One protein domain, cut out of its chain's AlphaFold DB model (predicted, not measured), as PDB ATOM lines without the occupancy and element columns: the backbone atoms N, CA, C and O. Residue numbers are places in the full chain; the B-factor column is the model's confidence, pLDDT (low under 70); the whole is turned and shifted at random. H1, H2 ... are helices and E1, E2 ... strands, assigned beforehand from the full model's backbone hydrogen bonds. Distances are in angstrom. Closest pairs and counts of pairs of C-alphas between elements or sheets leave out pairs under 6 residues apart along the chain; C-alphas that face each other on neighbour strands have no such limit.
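Overview. This is residues 603 to 698 of the 698 residues of the protein "Mtd_N domain-containing protein" of Paenibacillus sp. FSL P4-0081 (UniProt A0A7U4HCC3). One seven-stranded sheet is folded back on itself, curled like part of a barrel, with the leaf E1, E7, E3 facing the leaf E5, E6, E2 and E4 as the hinge. The single short helix H1 covers the outside of the second leaf, over E6, and the long link of residues 607 to 621 runs past the edge strand E2, with residues 610 to 611 paired to it. The printed part has 96 residues with one named helix and seven named strands, along the chain E1 E2 E3 E4 H1 E5 E6 E7; the mixed sheet has the order E1 E7 E3 E4 E5 E6 E2, and the class is mostly strand. The whole is compact, with a radius of gyration of the C-alphas of 12.4 A, and spans 40 by 31 by 21 A.

Arrangement. In the strongly twisted sheet, E6, residues 675 to 682, is the antiparallel neighbour of E5, residues 666 to 672, in a hairpin, with N 670 and O 677 2.9 A apart. On the other side of E6, E2, residues 622 to 629, is antiparallel to it, with N 626 and O 678 at 2.9 A. E4, residues 646 to 649, is parallel to E5 at 52 degrees, with N 667 and O 648 at 2.8 A. E3, residues 635 to 640, and E4 form an antiparallel hairpin, with N 647 and O 639 at 2.9 A. E7, residues 690 to 697, is antiparallel to E3, with N 691 and O 640 at 2.8 A, and to E1, residues 603 to 606, with N 604 and O 692 at 2.8 A. The edge strands E1 and E2 are apart, but only just, their closest C-alphas being 8.5 A apart. Between the leaves, the closest C-alphas of E3 and E5 are those of Val 636 and Val 669, 7.2 A apart. H1, residues 656 to 661, is on the sheet at a height of 8.2 A, over E6 and along the strands, at 21 degrees to E6 on the local plane; the closest C-alphas of the two are those of Ala 659 and Phe 679, 6.7 A apart. E4, H1 and E5 make a strand-helix-strand unit, two parallel neighbour strands with a helix between, and its crossover is right-handed. In H1, 0 of 2 O i to N i+4 pairs are within hydrogen-bond range, and 2 of 3 O i to N i+3 pairs are.

Along the chain. E1 begins at C-alpha 603, (25.613, -19.396, 16.401). E2 is 23.5 A long, E3 15.1 A, E5 20.0 A, E6 22.4 A and E7 22.1 A; E1, E4 and H1 are shorter. H1 begins at C-alpha 656, (2.353, -25.515, 18.315), and E7 ends at C-alpha 697, (25.825, -32.085, 10.965).

Size, cuts and confidence. The two C-alphas farthest apart, those of Thr 618 and Ala 698, are 40.2 A apart. The printed part has no cut, and the link from E1 to E2 is long. Mean pLDDT of the printed part is 74.4; it is under 70 at residue 603 and residues 612 to 621, 630 to 637, 686 to 688 and 692 to 698.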
ATOM      1  N   PRO A 603      26.447 -20.496  15.946       66.75
ATOM      2  CA  PRO A 603      25.613 -19.396  16.401       66.75
ATOM      3  C   PRO A 603      25.076 -18.626  15.187       66.75
ATOM      4  O   PRO A 603      25.845 -18.129  14.364       66.75
ATOM      5  N   ARG A 604      23.751 -18.490  15.084       73.25
ATOM      6  CA  ARG A 604      23.078 -17.648  14.088       73.25
ATOM      7  C   ARG A 604      22.289 -16.558  14.794       73.25
ATOM      8  O   ARG A 604      21.466 -16.828  15.666       73.25
ATOM      9  N   ILE A 605      22.522 -15.313  14.399       74.75
ATOM     10  CA  ILE A 605      21.696 -14.195  14.849       74.75
ATOM     11  C   ILE A 605      20.386 -14.225  14.069       74.75
ATOM     12  O   ILE A 605      20.370 -14.292  12.839       74.75
ATOM     13  N   VAL A 606      19.289 -14.152  14.806       71.25
ATOM     14  CA  VAL A 606      17.932 -14.050  14.298       71.25
ATOM     15  C   VAL A 606      17.379 -12.694  14.694       71.25
ATOM     16  O   VAL A 606      17.263 -12.381  15.876       71.25
ATOM     17  N   SER A 607      17.020 -11.890  13.699       72.25
ATOM     18  CA  SER A 607      16.473 -10.542  13.891       72.25
ATOM     19  C   SER A 607      14.989 -10.420  13.535       72.25
ATOM     20  O   SER A 607      14.365  -9.411  13.846       72.25
ATOM     21  N   THR A 608      14.388 -11.435  12.906       78.19
ATOM     22  CA  THR A 608      12.999 -11.390  12.430       78.19
ATOM     23  C   THR A 608      12.134 -12.444  13.111       78.19
ATOM     24  O   THR A 608      12.209 -13.631  12.803       78.19
ATOM     25  N   TRP A 609      11.265 -11.980  14.012       78.00
ATOM     26  CA  TRP A 609      10.329 -12.803  14.777       78.00
ATOM     27  C   TRP A 609       8.881 -12.552  14.343       78.00
ATOM     28  O   TRP A 609       8.384 -11.420  14.403       78.00
ATOM     29  N   GLN A 610       8.181 -13.612  13.943       80.50
ATOM     30  CA  GLN A 610       6.773 -13.561  13.550       80.50
ATOM     31  C   GLN A 610       5.880 -13.513  14.796       80.50
ATOM     32  O   GLN A 610       6.158 -14.160  15.808       80.50
ATOM     33  N   THR A 611       4.816 -12.710  14.748       76.06
ATOM     34  CA  THR A 611       3.784 -12.711  15.794       76.06
ATOM     35  C   THR A 611       2.969 -13.994  15.658       76.06
ATOM     36  O   THR A 611       2.504 -14.297  14.559       76.06
ATOM     37  N   ALA A 612       2.785 -14.744  16.747       69.69
ATOM     38  CA  ALA A 612       1.876 -15.886  16.726       69.69
ATOM     39  C   ALA A 612       0.437 -15.407  16.418       69.69
ATOM     40  O   ALA A 612       0.041 -14.352  16.926       69.69
ATOM     41  N   PRO A 613      -0.355 -16.123  15.593       64.56
ATOM     42  CA  PRO A 613      -1.758 -15.797  15.361       64.56
ATOM     43  C   PRO A 613      -2.501 -15.681  16.697       64.56
ATOM     44  O   PRO A 613      -2.278 -16.482  17.600       64.56
ATOM     45  N   ALA A 614      -3.354 -14.663  16.812       51.88
ATOM     46  CA  ALA A 614      -3.847 -14.060  18.055       51.88
ATOM     47  C   ALA A 614      -4.763 -14.921  18.960       51.88
ATOM     48  O   ALA A 614      -5.562 -14.379  19.720       51.88
ATOM     49  N   ALA A 615      -4.669 -16.248  18.932       47.53
ATOM     50  CA  ALA A 615      -5.413 -17.105  19.840       47.53
ATOM     51  C   ALA A 615      -4.524 -17.531  21.020       47.53
ATOM     52  O   ALA A 615      -3.548 -18.251  20.844       47.53
ATOM     53  N   THR A 616      -4.938 -17.139  22.231       49.34
ATOM     54  CA  THR A 616      -4.586 -17.728  23.545       49.34
ATOM     55  C   THR A 616      -3.285 -17.291  24.248       49.34
ATOM     56  O   THR A 616      -2.421 -18.101  24.563       49.34
ATOM     57  N   SER A 617      -3.199 -16.019  24.665       48.50
ATOM     58  CA  SER A 617      -2.333 -15.615  25.789       48.50
ATOM     59  C   SER A 617      -2.978 -16.031  27.125       48.50
ATOM     60  O   SER A 617      -3.760 -15.277  27.701       48.50
ATOM     61  N   THR A 618      -2.709 -17.240  27.620       50.53
ATOM     62  CA  THR A 618      -3.270 -17.719  28.907       50.53
ATOM     63  C   THR A 618      -2.340 -17.510  30.108       50.53
ATOM     64  O   THR A 618      -2.729 -17.790  31.237       50.53
ATOM     65  N   SER A 619      -1.148 -16.944  29.902       59.94
ATOM     66  CA  SER A 619      -0.078 -16.863  30.914       59.94
ATOM     67  C   SER A 619       0.599 -15.485  31.027       59.94
ATOM     68  O   SER A 619       1.650 -15.359  31.649       59.94
ATOM     69  N   GLY A 620       0.012 -14.425  30.455       64.12
ATOM     70  CA  GLY A 620       0.500 -13.043  30.617       64.12
ATOM     71  C   GLY A 620       1.757 -12.667  29.815       64.12
ATOM     72  O   GLY A 620       2.239 -11.543  29.943       64.12
ATOM     73  N   ALA A 621       2.269 -13.564  28.966       65.56
ATOM     74  CA  ALA A 621       3.374 -13.298  28.047       65.56
ATOM     75  C   ALA A 621       2.895 -13.243  26.585       65.56
ATOM     76  O   ALA A 621       1.970 -13.953  26.187       65.56
ATOM     77  N   ASN A 622       3.542 -12.404  25.774       74.00
ATOM     78  CA  ASN A 622       3.360 -12.400  24.325       74.00
ATOM     79  C   ASN A 622       4.168 -13.549  23.710       74.00
ATOM     80  O   ASN A 622       5.306 -13.785  24.117       74.00
ATOM     81  N   LEU A 623       3.605 -14.218  22.702       78.12
ATOM     82  CA  LEU A 623       4.267 -15.310  21.991       78.12
ATOM     83  C   LEU A 623       4.777 -14.836  20.626       78.12
ATOM     84  O   LEU A 623       4.026 -14.267  19.825       78.12
ATOM     85  N   ARG A 624       6.049 -15.099  20.333       80.94
ATOM     86  CA  ARG A 624       6.610 -14.967  18.981       80.94
ATOM     87  C   ARG A 624       7.215 -16.283  18.550       80.94
ATOM     88  O   ARG A 624       7.642 -17.068  19.391       80.94
ATOM     89  N   TYR A 625       7.281 -16.492  17.243       84.12
ATOM     90  CA  TYR A 625       7.970 -17.643  16.693       84.12
ATOM     91  C   TYR A 625       8.839 -17.280  15.498       84.12
ATOM     92  O   TYR A 625       8.668 -16.239  14.858       84.12
ATOM     93  N   GLN A 626       9.774 -18.164  15.190       84.06
ATOM     94  CA  GLN A 626      10.514 -18.129  13.946       84.06
ATOM     95  C   GLN A 626      10.570 -19.528  13.346       84.06
ATOM     96  O   GLN A 626      10.864 -20.498  14.041       84.06
ATOM     97  N   ASN A 627      10.318 -19.609  12.042       82.88
ATOM     98  CA  ASN A 627      10.583 -20.809  11.266       82.88
ATOM     99  C   ASN A 627      12.039 -20.782  10.803       82.88
ATOM    100  O   ASN A 627      12.454 -19.863  10.095       82.88
ATOM    101  N   VAL A 628      12.790 -21.807  11.172       77.69
ATOM    102  CA  VAL A 628      14.132 -22.081  10.671       77.69
ATOM    103  C   VAL A 628      14.091 -23.397   9.894       77.69
ATOM    104  O   VAL A 628      13.421 -24.330  10.338       77.69
ATOM    105  N   PRO A 629      14.739 -23.511   8.721       76.62
ATOM    106  CA  PRO A 629      14.787 -24.781   8.001       76.62
ATOM    107  C   PRO A 629      15.369 -25.882   8.892       76.62
ATOM    108  O   PRO A 629      16.397 -25.673   9.534       76.62
ATOM    109  N   LEU A 630      14.738 -27.062   8.934       66.62
ATOM    110  CA  LEU A 630      15.242 -28.185   9.738       66.62
ATOM    111  C   LEU A 630      16.625 -28.650   9.248       66.62
ATOM    112  O   LEU A 630      17.448 -29.095  10.041       66.62
ATOM    113  N   THR A 631      16.893 -28.485   7.947       65.06
ATOM    114  CA  THR A 631      18.207 -28.698   7.318       65.06
ATOM    115  C   THR A 631      19.290 -27.795   7.892       65.06
ATOM    116  O   THR A 631      20.450 -28.189   7.927       65.06
ATOM    117  N   ASP A 632      18.899 -26.607   8.356       59.97
ATOM    118  CA  ASP A 632      19.807 -25.609   8.903       59.97
ATOM    119  C   ASP A 632      19.958 -25.738  10.428       59.97
ATOM    120  O   ASP A 632      20.869 -25.171  11.027       59.97
ATOM    121  N   PHE A 633      19.038 -26.453  11.078       62.72
ATOM    122  CA  PHE A 633      18.922 -26.528  12.531       62.72
ATOM    123  C   PHE A 633      18.402 -27.909  12.963       62.72
ATOM    124  O   PHE A 633      17.277 -28.006  13.462       62.72
ATOM    125  N   PRO A 634      19.186 -28.996  12.825       57.62
ATOM    126  CA  PRO A 634      18.742 -30.319  13.261       57.62
ATOM    127  C   PRO A 634      18.538 -30.404  14.787       57.62
ATOM    128  O   PRO A 634      17.847 -31.304  15.262       57.62
ATOM    129  N   GLY A 635      19.070 -29.444  15.559       65.44
ATOM    130  CA  GLY A 635      18.689 -29.222  16.954       65.44
ATOM    131  C   GLY A 635      19.138 -27.860  17.491       65.44
ATOM    132  O   GLY A 635      20.328 -27.547  17.486       65.44
ATOM    133  N   VAL A 636      18.191 -27.059  17.989       64.88
ATOM    134  CA  VAL A 636      18.467 -25.817  18.735       64.88
ATOM    135  C   VAL A 636      18.678 -26.156  20.203       64.88
ATOM    136  O   VAL A 636      17.861 -26.858  20.796       64.88
ATOM    137  N   VAL A 637      19.762 -25.646  20.790       65.94
ATOM    138  CA  VAL A 637      20.173 -26.016  22.158       65.94
ATOM    139  C   VAL A 637      20.297 -24.854  23.117       65.94
ATOM    140  O   VAL A 637      20.234 -25.062  24.320       65.94
ATOM    141  N   SER A 638      20.432 -23.630  22.615       77.56
ATOM    142  CA  SER A 638      20.280 -22.448  23.456       77.56
ATOM    143  C   SER A 638      19.807 -21.259  22.638       77.56
ATOM    144  O   SER A 638      20.096 -21.139  21.441       77.56
ATOM    145  N   LEU A 639      19.089 -20.372  23.317       79.62
ATOM    146  CA  LEU A 639      18.639 -19.102  22.786       79.62
ATOM    147  C   LEU A 639      19.090 -18.000  23.740       79.62
ATOM    148  O   LEU A 639      18.797 -18.051  24.933       79.62
ATOM    149  N   THR A 640      19.849 -17.037  23.224       82.00
ATOM    150  CA  THR A 640      20.455 -15.971  24.033       82.00
ATOM    151  C   THR A 640      19.995 -14.609  23.534       82.00
ATOM    152  O   THR A 640      19.911 -14.378  22.326       82.00
ATOM    153  N   LYS A 641      19.687 -13.713  24.463       81.31
ATOM    154  CA  LYS A 641      19.390 -12.309  24.203       81.31
ATOM    155  C   LYS A 641      20.656 -11.515  23.824       81.31
ATOM    156  O   LYS A 641      21.765 -11.947  24.141       81.31
ATOM    157  N   PRO A 642      20.510 -10.344  23.182       77.56
ATOM    158  CA  PRO A 642      21.582  -9.390  22.906       77.56
ATOM    159  C   PRO A 642      22.419  -8.999  24.124       77.56
ATOM    160  O   PRO A 642      23.619  -8.781  23.989       77.56
ATOM    161  N   ASP A 643      21.804  -8.932  25.306       79.19
ATOM    162  CA  ASP A 643      22.486  -8.641  26.572       79.19
ATOM    163  C   ASP A 643      23.266  -9.845  27.148       79.19
ATOM    164  O   ASP A 643      23.911  -9.727  28.188       79.19
ATOM    165  N   GLY A 644      23.231 -10.999  26.472       74.75
ATOM    166  CA  GLY A 644      23.873 -12.241  26.902       74.75
ATOM    167  C   GLY A 644      23.005 -13.127  27.800       74.75
ATOM    168  O   GLY A 644      23.417 -14.242  28.128       74.75
ATOM    169  N   THR A 645      21.801 -12.691  28.172       79.19
ATOM    170  CA  THR A 645      20.881 -13.475  29.003       79.19
ATOM    171  C   THR A 645      20.355 -14.683  28.228       79.19
ATOM    172  O   THR A 645      19.791 -14.550  27.140       79.19
ATOM    173  N   ARG A 646      20.505 -15.887  28.789       80.31
ATOM    174  CA  ARG A 646      19.956 -17.122  28.208       80.31
ATOM    175  C   ARG A 646      18.489 -17.315  28.574       80.31
ATOM    176  O   ARG A 646      18.097 -17.074  29.711       80.31
ATOM    177  N   LEU A 647      17.705 -17.784  27.606       82.31
ATOM    178  CA  LEU A 647      16.329 -18.234  27.812       82.31
ATOM    179  C   LEU A 647      16.299 -19.727  28.178       82.31
ATOM    180  O   LEU A 647      17.132 -20.499  27.703       82.31
ATOM    181  N   THR A 648      15.314 -20.138  28.974       81.56
ATOM    182  CA  THR A 648      15.132 -21.525  29.439       81.56
ATOM    183  C   THR A 648      14.367 -22.363  28.412       81.56
ATOM    184  O   THR A 648      13.254 -22.005  28.029       81.56
ATOM    185  N   LEU A 649      14.914 -23.505  27.983       85.69
ATOM    186  CA  LEU A 649      14.238 -24.421  27.051       85.69
ATOM    187  C   LEU A 649      13.146 -25.252  27.750       85.69
ATOM    188  O   LEU A 649      13.435 -26.032  28.657       85.69
ATOM    189  N   ARG A 650      11.904 -25.187  27.261       86.38
ATOM    190  CA  ARG A 650      10.766 -26.014  27.698       86.38
ATOM    191  C   ARG A 650      10.576 -27.219  26.778       86.38
ATOM    192  O   ARG A 650      10.059 -27.102  25.670       86.38
ATOM    193  N   LYS A 651      11.010 -28.396  27.244       80.00
ATOM    194  CA  LYS A 651      10.963 -29.668  26.487       80.00
ATOM    195  C   LYS A 651       9.598 -30.368  26.522       80.00
ATOM    196  O   LYS A 651       9.353 -31.273  25.728       80.00
ATOM    197  N   ASP A 652       8.727 -29.981  27.449       79.25
ATOM    198  CA  ASP A 652       7.360 -30.497  27.583       79.25
ATOM    199  C   ASP A 652       6.404 -29.954  26.507       79.25
ATOM    200  O   ASP A 652       5.320 -30.495  26.306       79.25
ATOM    201  N   ILE A 653       6.818 -28.913  25.782       81.50
ATOM    202  CA  ILE A 653       6.054 -28.293  24.701       81.50
ATOM    203  C   ILE A 653       6.420 -28.987  23.388       81.50
ATOM    204  O   ILE A 653       7.463 -28.716  22.801       81.50
ATOM    205  N   GLN A 654       5.565 -29.912  22.941       79.00
ATOM    206  CA  GLN A 654       5.837 -30.772  21.775       79.00
ATOM    207  C   GLN A 654       4.988 -30.470  20.537       79.00
ATOM    208  O   GLN A 654       5.125 -31.142  19.517       79.00
ATOM    209  N   LYS A 655       4.103 -29.477  20.604       83.75
ATOM    210  CA  LYS A 655       3.263 -29.032  19.487       83.75
ATOM    211  C   LYS A 655       3.003 -27.538  19.586       83.75
ATOM    212  O   LYS A 655       3.075 -26.965  20.671       83.75
ATOM    213  N   TYR A 656       2.651 -26.941  18.450       81.44
ATOM    214  CA  TYR A 656       2.353 -25.515  18.315       81.44
ATOM    215  C   TYR A 656       1.424 -24.994  19.427       81.44
ATOM    216  O   TYR A 656       1.754 -24.035  20.120       81.44
ATOM    217  N   ASP A 657       0.306 -25.686  19.659       83.06
ATOM    218  CA  ASP A 657      -0.720 -25.259  20.620       83.06
ATOM    219  C   ASP A 657      -0.251 -25.281  22.082       83.06
ATOM    220  O   ASP A 657      -0.844 -24.621  22.929       83.06
ATOM    221  N   ASP A 658       0.814 -26.021  22.404       85.50
ATOM    222  CA  ASP A 658       1.364 -26.062  23.762       85.50
ATOM    223  C   ASP A 658       2.258 -24.855  24.070       85.50
ATOM    224  O   ASP A 658       2.542 -24.598  25.241       85.50
ATOM    225  N   ALA A 659       2.674 -24.083  23.058       83.56
ATOM    226  CA  ALA A 659       3.558 -22.930  23.236       83.56
ATOM    227  C   ALA A 659       2.949 -21.851  24.150       83.56
ATOM    228  O   ALA A 659       3.674 -21.098  24.793       83.56
ATOM    229  N   ILE A 660       1.624 -21.836  24.299       82.81
ATOM    230  CA  ILE A 660       0.885 -20.959  25.222       82.81
ATOM    231  C   ILE A 660       1.280 -21.159  26.695       82.81
ATOM    232  O   ILE A 660       1.038 -20.288  27.529       82.81
ATOM    233  N   LYS A 661       1.893 -22.303  27.028       85.81
ATOM    234  CA  LYS A 661       2.384 -22.639  28.373       85.81
ATOM    235  C   LYS A 661       3.753 -22.027  28.687       85.81
ATOM    236  O   LYS A 661       4.234 -22.209  29.808       85.81
ATOM    237  N   LEU A 662       4.393 -21.367  27.717       84.00
ATOM    238  CA  LEU A 662       5.659 -20.671  27.925       84.00
ATOM    239  C   LEU A 662       5.469 -19.453  28.835       84.00
ATOM    240  O   LEU A 662       4.532 -18.670  28.668       84.00
ATOM    241  N   LEU A 663       6.394 -19.286  29.774       87.06
ATOM    242  CA  LEU A 663       6.519 -18.118  30.639       87.06
ATOM    243  C   LEU A 663       7.593 -17.166  30.106       87.06
ATOM    244  O   LEU A 663       8.463 -17.543  29.322       87.06
ATOM    245  N   ALA A 664       7.550 -15.907  30.542       83.62
ATOM    246  CA  ALA A 664       8.565 -14.929  30.168       83.62
ATOM    247  C   ALA A 664       9.971 -15.426  30.545       83.62
ATOM    248  O   ALA A 664      10.209 -15.811  31.687       83.62
ATOM    249  N   GLY A 665      10.897 -15.402  29.584       82.88
ATOM    250  CA  GLY A 665      12.239 -15.963  29.778       82.88
ATOM    251  C   GLY A 665      12.386 -17.417  29.317       82.88
ATOM    252  O   GLY A 665      13.486 -17.959  29.386       82.88
ATOM    253  N   GLU A 666      11.320 -18.039  28.810       87.56
ATOM    254  CA  GLU A 666      11.338 -19.403  28.284       87.56
ATOM    255  C   GLU A 666      11.222 -19.441  26.753       87.56
ATOM    256  O   GLU A 666      10.677 -18.535  26.110       87.56
ATOM    257  N   PHE A 667      11.712 -20.532  26.164       89.56
ATOM    258  CA  PHE A 667      11.552 -20.839  24.749       89.56
ATOM    259  C   PHE A 667      11.237 -22.322  24.532       89.56
ATOM    260  O   PHE A 667      11.569 -23.166  25.361       89.56
ATOM    261  N   ALA A 668      10.603 -22.657  23.414       86.88
ATOM    262  CA  ALA A 668      10.357 -24.037  22.998       86.88
ATOM    263  C   ALA A 668      10.729 -24.223  21.531       86.88
ATOM    264  O   ALA A 668      10.779 -23.266  20.758       86.88
ATOM    265  N   VAL A 669      10.990 -25.468  21.148       85.75
ATOM    266  CA  VAL A 669      11.394 -25.822  19.792       85.75
ATOM    267  C   VAL A 669      10.533 -26.983  19.323       85.75
ATOM    268  O   VAL A 669      10.454 -28.010  19.992       85.75
ATOM    269  N   TYR A 670       9.901 -26.830  18.166       83.62
ATOM    270  CA  TYR A 670       8.989 -27.818  17.603       83.62
ATOM    271  C   TYR A 670       9.314 -28.059  16.130       83.62
ATOM    272  O   TYR A 670       9.385 -27.115  15.348       83.62
ATOM    273  N   ALA A 671       9.511 -29.317  15.737       80.25
ATOM    274  CA  ALA A 671       9.717 -29.680  14.339       80.25
ATOM    275  C   ALA A 671       8.377 -30.039  13.678       80.25
ATOM    276  O   ALA A 671       7.672 -30.932  14.147       80.25
ATOM    277  N   SER A 672       8.038 -29.381  12.568       80.25
ATOM    278  CA  SER A 672       6.854 -29.692  11.761       80.25
ATOM    279  C   SER A 672       7.095 -29.404  10.290       80.25
ATOM    280  O   SER A 672       7.651 -28.368   9.939       80.25
ATOM    281  N   ALA A 673       6.679 -30.333   9.424       82.44
ATOM    282  CA  ALA A 673       6.720 -30.180   7.968       82.44
ATOM    283  C   ALA A 673       8.080 -29.695   7.406       82.44
ATOM    284  O   ALA A 673       8.129 -28.869   6.499       82.44
ATOM    285  N   GLY A 674       9.198 -30.196   7.950       77.69
ATOM    286  CA  GLY A 674      10.552 -29.830   7.498       77.69
ATOM    287  C   GLY A 674      11.060 -28.470   7.994       77.69
ATOM    288  O   GLY A 674      12.142 -28.034   7.600       77.69
ATOM    289  N   LEU A 675      10.317 -27.815   8.887       79.88
ATOM    290  CA  LEU A 675      10.715 -26.594   9.576       79.88
ATOM    291  C   LEU A 675      10.893 -26.874  11.067       79.88
ATOM    292  O   LEU A 675      10.155 -27.653  11.671       79.88
ATOM    293  N   LEU A 676      11.860 -26.196  11.664       80.06
ATOM    294  CA  LEU A 676      11.990 -26.047  13.097       80.06
ATOM    295  C   LEU A 676      11.350 -24.712  13.490       80.06
ATOM    296  O   LEU A 676      11.754 -23.655  13.014       80.06
ATOM    297  N   GLN A 677      10.335 -24.746  14.339       85.69
ATOM    298  CA  GLN A 677       9.693 -23.558  14.883       85.69
ATOM    299  C   GLN A 677      10.257 -23.286  16.272       85.69
ATOM    300  O   GLN A 677      10.136 -24.122  17.166       85.69
ATOM    301  N   VAL A 678      10.881 -22.125  16.449       85.69
ATOM    302  CA  VAL A 678      11.382 -21.663  17.747       85.69
ATOM    303  C   VAL A 678      10.378 -20.670  18.307       85.69
ATOM    304  O   VAL A 678      10.134 -19.649  17.674       85.69
ATOM    305  N   PHE A 679       9.798 -20.963  19.468       86.75
ATOM    306  CA  PHE A 679       8.848 -20.106  20.178       86.75
ATOM    307  C   PHE A 679       9.523 -19.423  21.350       86.75
ATOM    308  O   PHE A 679      10.269 -20.073  22.073       86.75
ATOM    309  N   ILE A 680       9.204 -18.154  21.581       86.25
ATOM    310  CA  ILE A 680       9.620 -17.411  22.770       86.25
ATOM    311  C   ILE A 680       8.428 -16.746  23.437       86.25
ATOM    312  O   ILE A 680       7.534 -16.228  22.758       86.25
ATOM    313  N   ALA A 681       8.465 -16.711  24.765       84.69
ATOM    314  CA  ALA A 681       7.560 -15.913  25.577       84.69
ATOM    315  C   ALA A 681       8.300 -14.727  26.209       84.69
ATOM    316  O   ALA A 681       9.408 -14.853  26.735       84.69
ATOM    317  N   PHE A 682       7.677 -13.551  26.156       78.81
ATOM    318  CA  PHE A 682       8.255 -12.304  26.658       78.81
ATOM    319  C   PHE A 682       7.189 -11.370  27.239       78.81
ATOM    320  O   PHE A 682       6.026 -11.378  26.834       78.81
ATOM    321  N   THR A 683       7.613 -10.523  28.172       79.12
ATOM    322  CA  THR A 683       6.830  -9.413  28.730       79.12
ATOM    323  C   THR A 683       7.369  -8.098  28.175       79.12
ATOM    324  O   THR A 683       8.549  -7.802  28.353       79.12
ATOM    325  N   GLY A 684       6.527  -7.299  27.514       75.75
ATOM    326  CA  GLY A 684       6.920  -6.001  26.944       75.75
ATOM    327  C   GLY A 684       7.301  -6.058  25.463       75.75
ATOM    328  O   GLY A 684       6.735  -6.843  24.704       75.75
ATOM    329  N   THR A 685       8.217  -5.186  25.035       70.31
ATOM    330  CA  THR A 685       8.716  -5.130  23.651       70.31
ATOM    331  C   THR A 685       9.751  -6.227  23.424       70.31
ATOM    332  O   THR A 685      10.645  -6.419  24.245       70.31
ATOM    333  N   ILE A 686       9.646  -6.944  22.305       67.31
ATOM    334  CA  ILE A 686      10.661  -7.925  21.916       67.31
ATOM    335  C   ILE A 686      11.983  -7.212  21.590       67.31
ATOM    336  O   ILE A 686      11.985  -6.176  20.923       67.31
ATOM    337  N   GLU A 687      13.101  -7.763  22.055       69.25
ATOM    338  CA  GLU A 687      14.434  -7.286  21.682       69.25
ATOM    339  C   GLU A 687      14.680  -7.476  20.174       69.25
ATOM    340  O   GLU A 687      14.151  -8.400  19.551       69.25
ATOM    341  N   ALA A 688      15.460  -6.573  19.569       67.81
ATOM    342  CA  ALA A 688      15.613  -6.474  18.111       67.81
ATOM    343  C   ALA A 688      16.283  -7.699  17.459       67.81
ATOM    344  O   ALA A 688      16.205  -7.887  16.244       67.81
ATOM    345  N   SER A 689      16.961  -8.525  18.248       71.56
ATOM    346  CA  SER A 689      17.603  -9.748  17.786       71.56
ATOM    347  C   SER A 689      17.743 -10.737  18.932       71.56
ATOM    348  O   SER A 689      17.636 -10.363  20.090       71.56
ATOM    349  N   TYR A 690      17.945 -12.007  18.605       72.75
ATOM    350  CA  TYR A 690      18.325 -13.082  19.518       72.75
ATOM    351  C   TYR A 690      19.379 -13.937  18.810       72.75
ATOM    352  O   TYR A 690      19.331 -14.103  17.591       72.75
ATOM    353  N   THR A 691      20.326 -14.506  19.546       73.56
ATOM    354  CA  THR A 691      21.287 -15.470  19.002       73.56
ATOM    355  C   THR A 691      20.782 -16.882  19.261       73.56
ATOM    356  O   THR A 691      20.706 -17.323  20.410       73.56
ATOM    357  N   ILE A 692      20.455 -17.599  18.187       67.88
ATOM    358  CA  ILE A 692      20.135 -19.026  18.219       67.88
ATOM    359  C   ILE A 692      21.442 -19.798  18.084       67.88
ATOM    360  O   ILE A 692      22.151 -19.639  17.091       67.88
ATOM    361  N   THR A 693      21.759 -20.657  19.050       64.06
ATOM    362  CA  THR A 693      22.851 -21.626  18.894       64.06
ATOM    363  C   THR A 693      22.258 -22.996  18.622       64.06
ATOM    364  O   THR A 693      21.478 -23.522  19.426       64.06
ATOM    365  N   ALA A 694      22.642 -23.581  17.493       61.69
ATOM    366  CA  ALA A 694      22.210 -24.908  17.094       61.69
ATOM    367  C   ALA A 694      23.369 -25.752  16.596       61.69
ATOM    368  O   ALA A 694      24.377 -25.224  16.130       61.69
ATOM    369  N   TYR A 695      23.209 -27.065  16.713       57.00
ATOM    370  CA  TYR A 695      24.166 -28.020  16.177       57.00
ATOM    371  C   TYR A 695      23.823 -28.319  14.721       57.00
ATOM    372  O   TYR A 695      22.662 -28.570  14.418       57.00
ATOM    373  N   TYR A 696      24.825 -28.301  13.846       52.34
ATOM    374  CA  TYR A 696      24.755 -28.727  12.447       52.34
ATOM    375  C   TYR A 696      25.474 -30.068  12.299       52.34
ATOM    376  O   TYR A 696      26.521 -30.220  12.916       52.34
ATOM    377  N   TYR A 697      24.977 -30.998  11.477       44.62
ATOM    378  CA  TYR A 697      25.825 -32.085  10.965       44.62
ATOM    379  C   TYR A 697      26.689 -31.511   9.833       44.62
ATOM    380  O   TYR A 697      26.141 -31.032   8.842       44.62
ATOM    381  N   ALA A 698      28.005 -31.489  10.025       42.53
ATOM    382  CA  ALA A 698      29.006 -31.100   9.041       42.53
ATOM    383  C   ALA A 698      29.189 -32.170   7.963       42.53
ATOM    384  O   ALA A 698      29.135 -33.374   8.314       42.53
TER     385      ALA A 698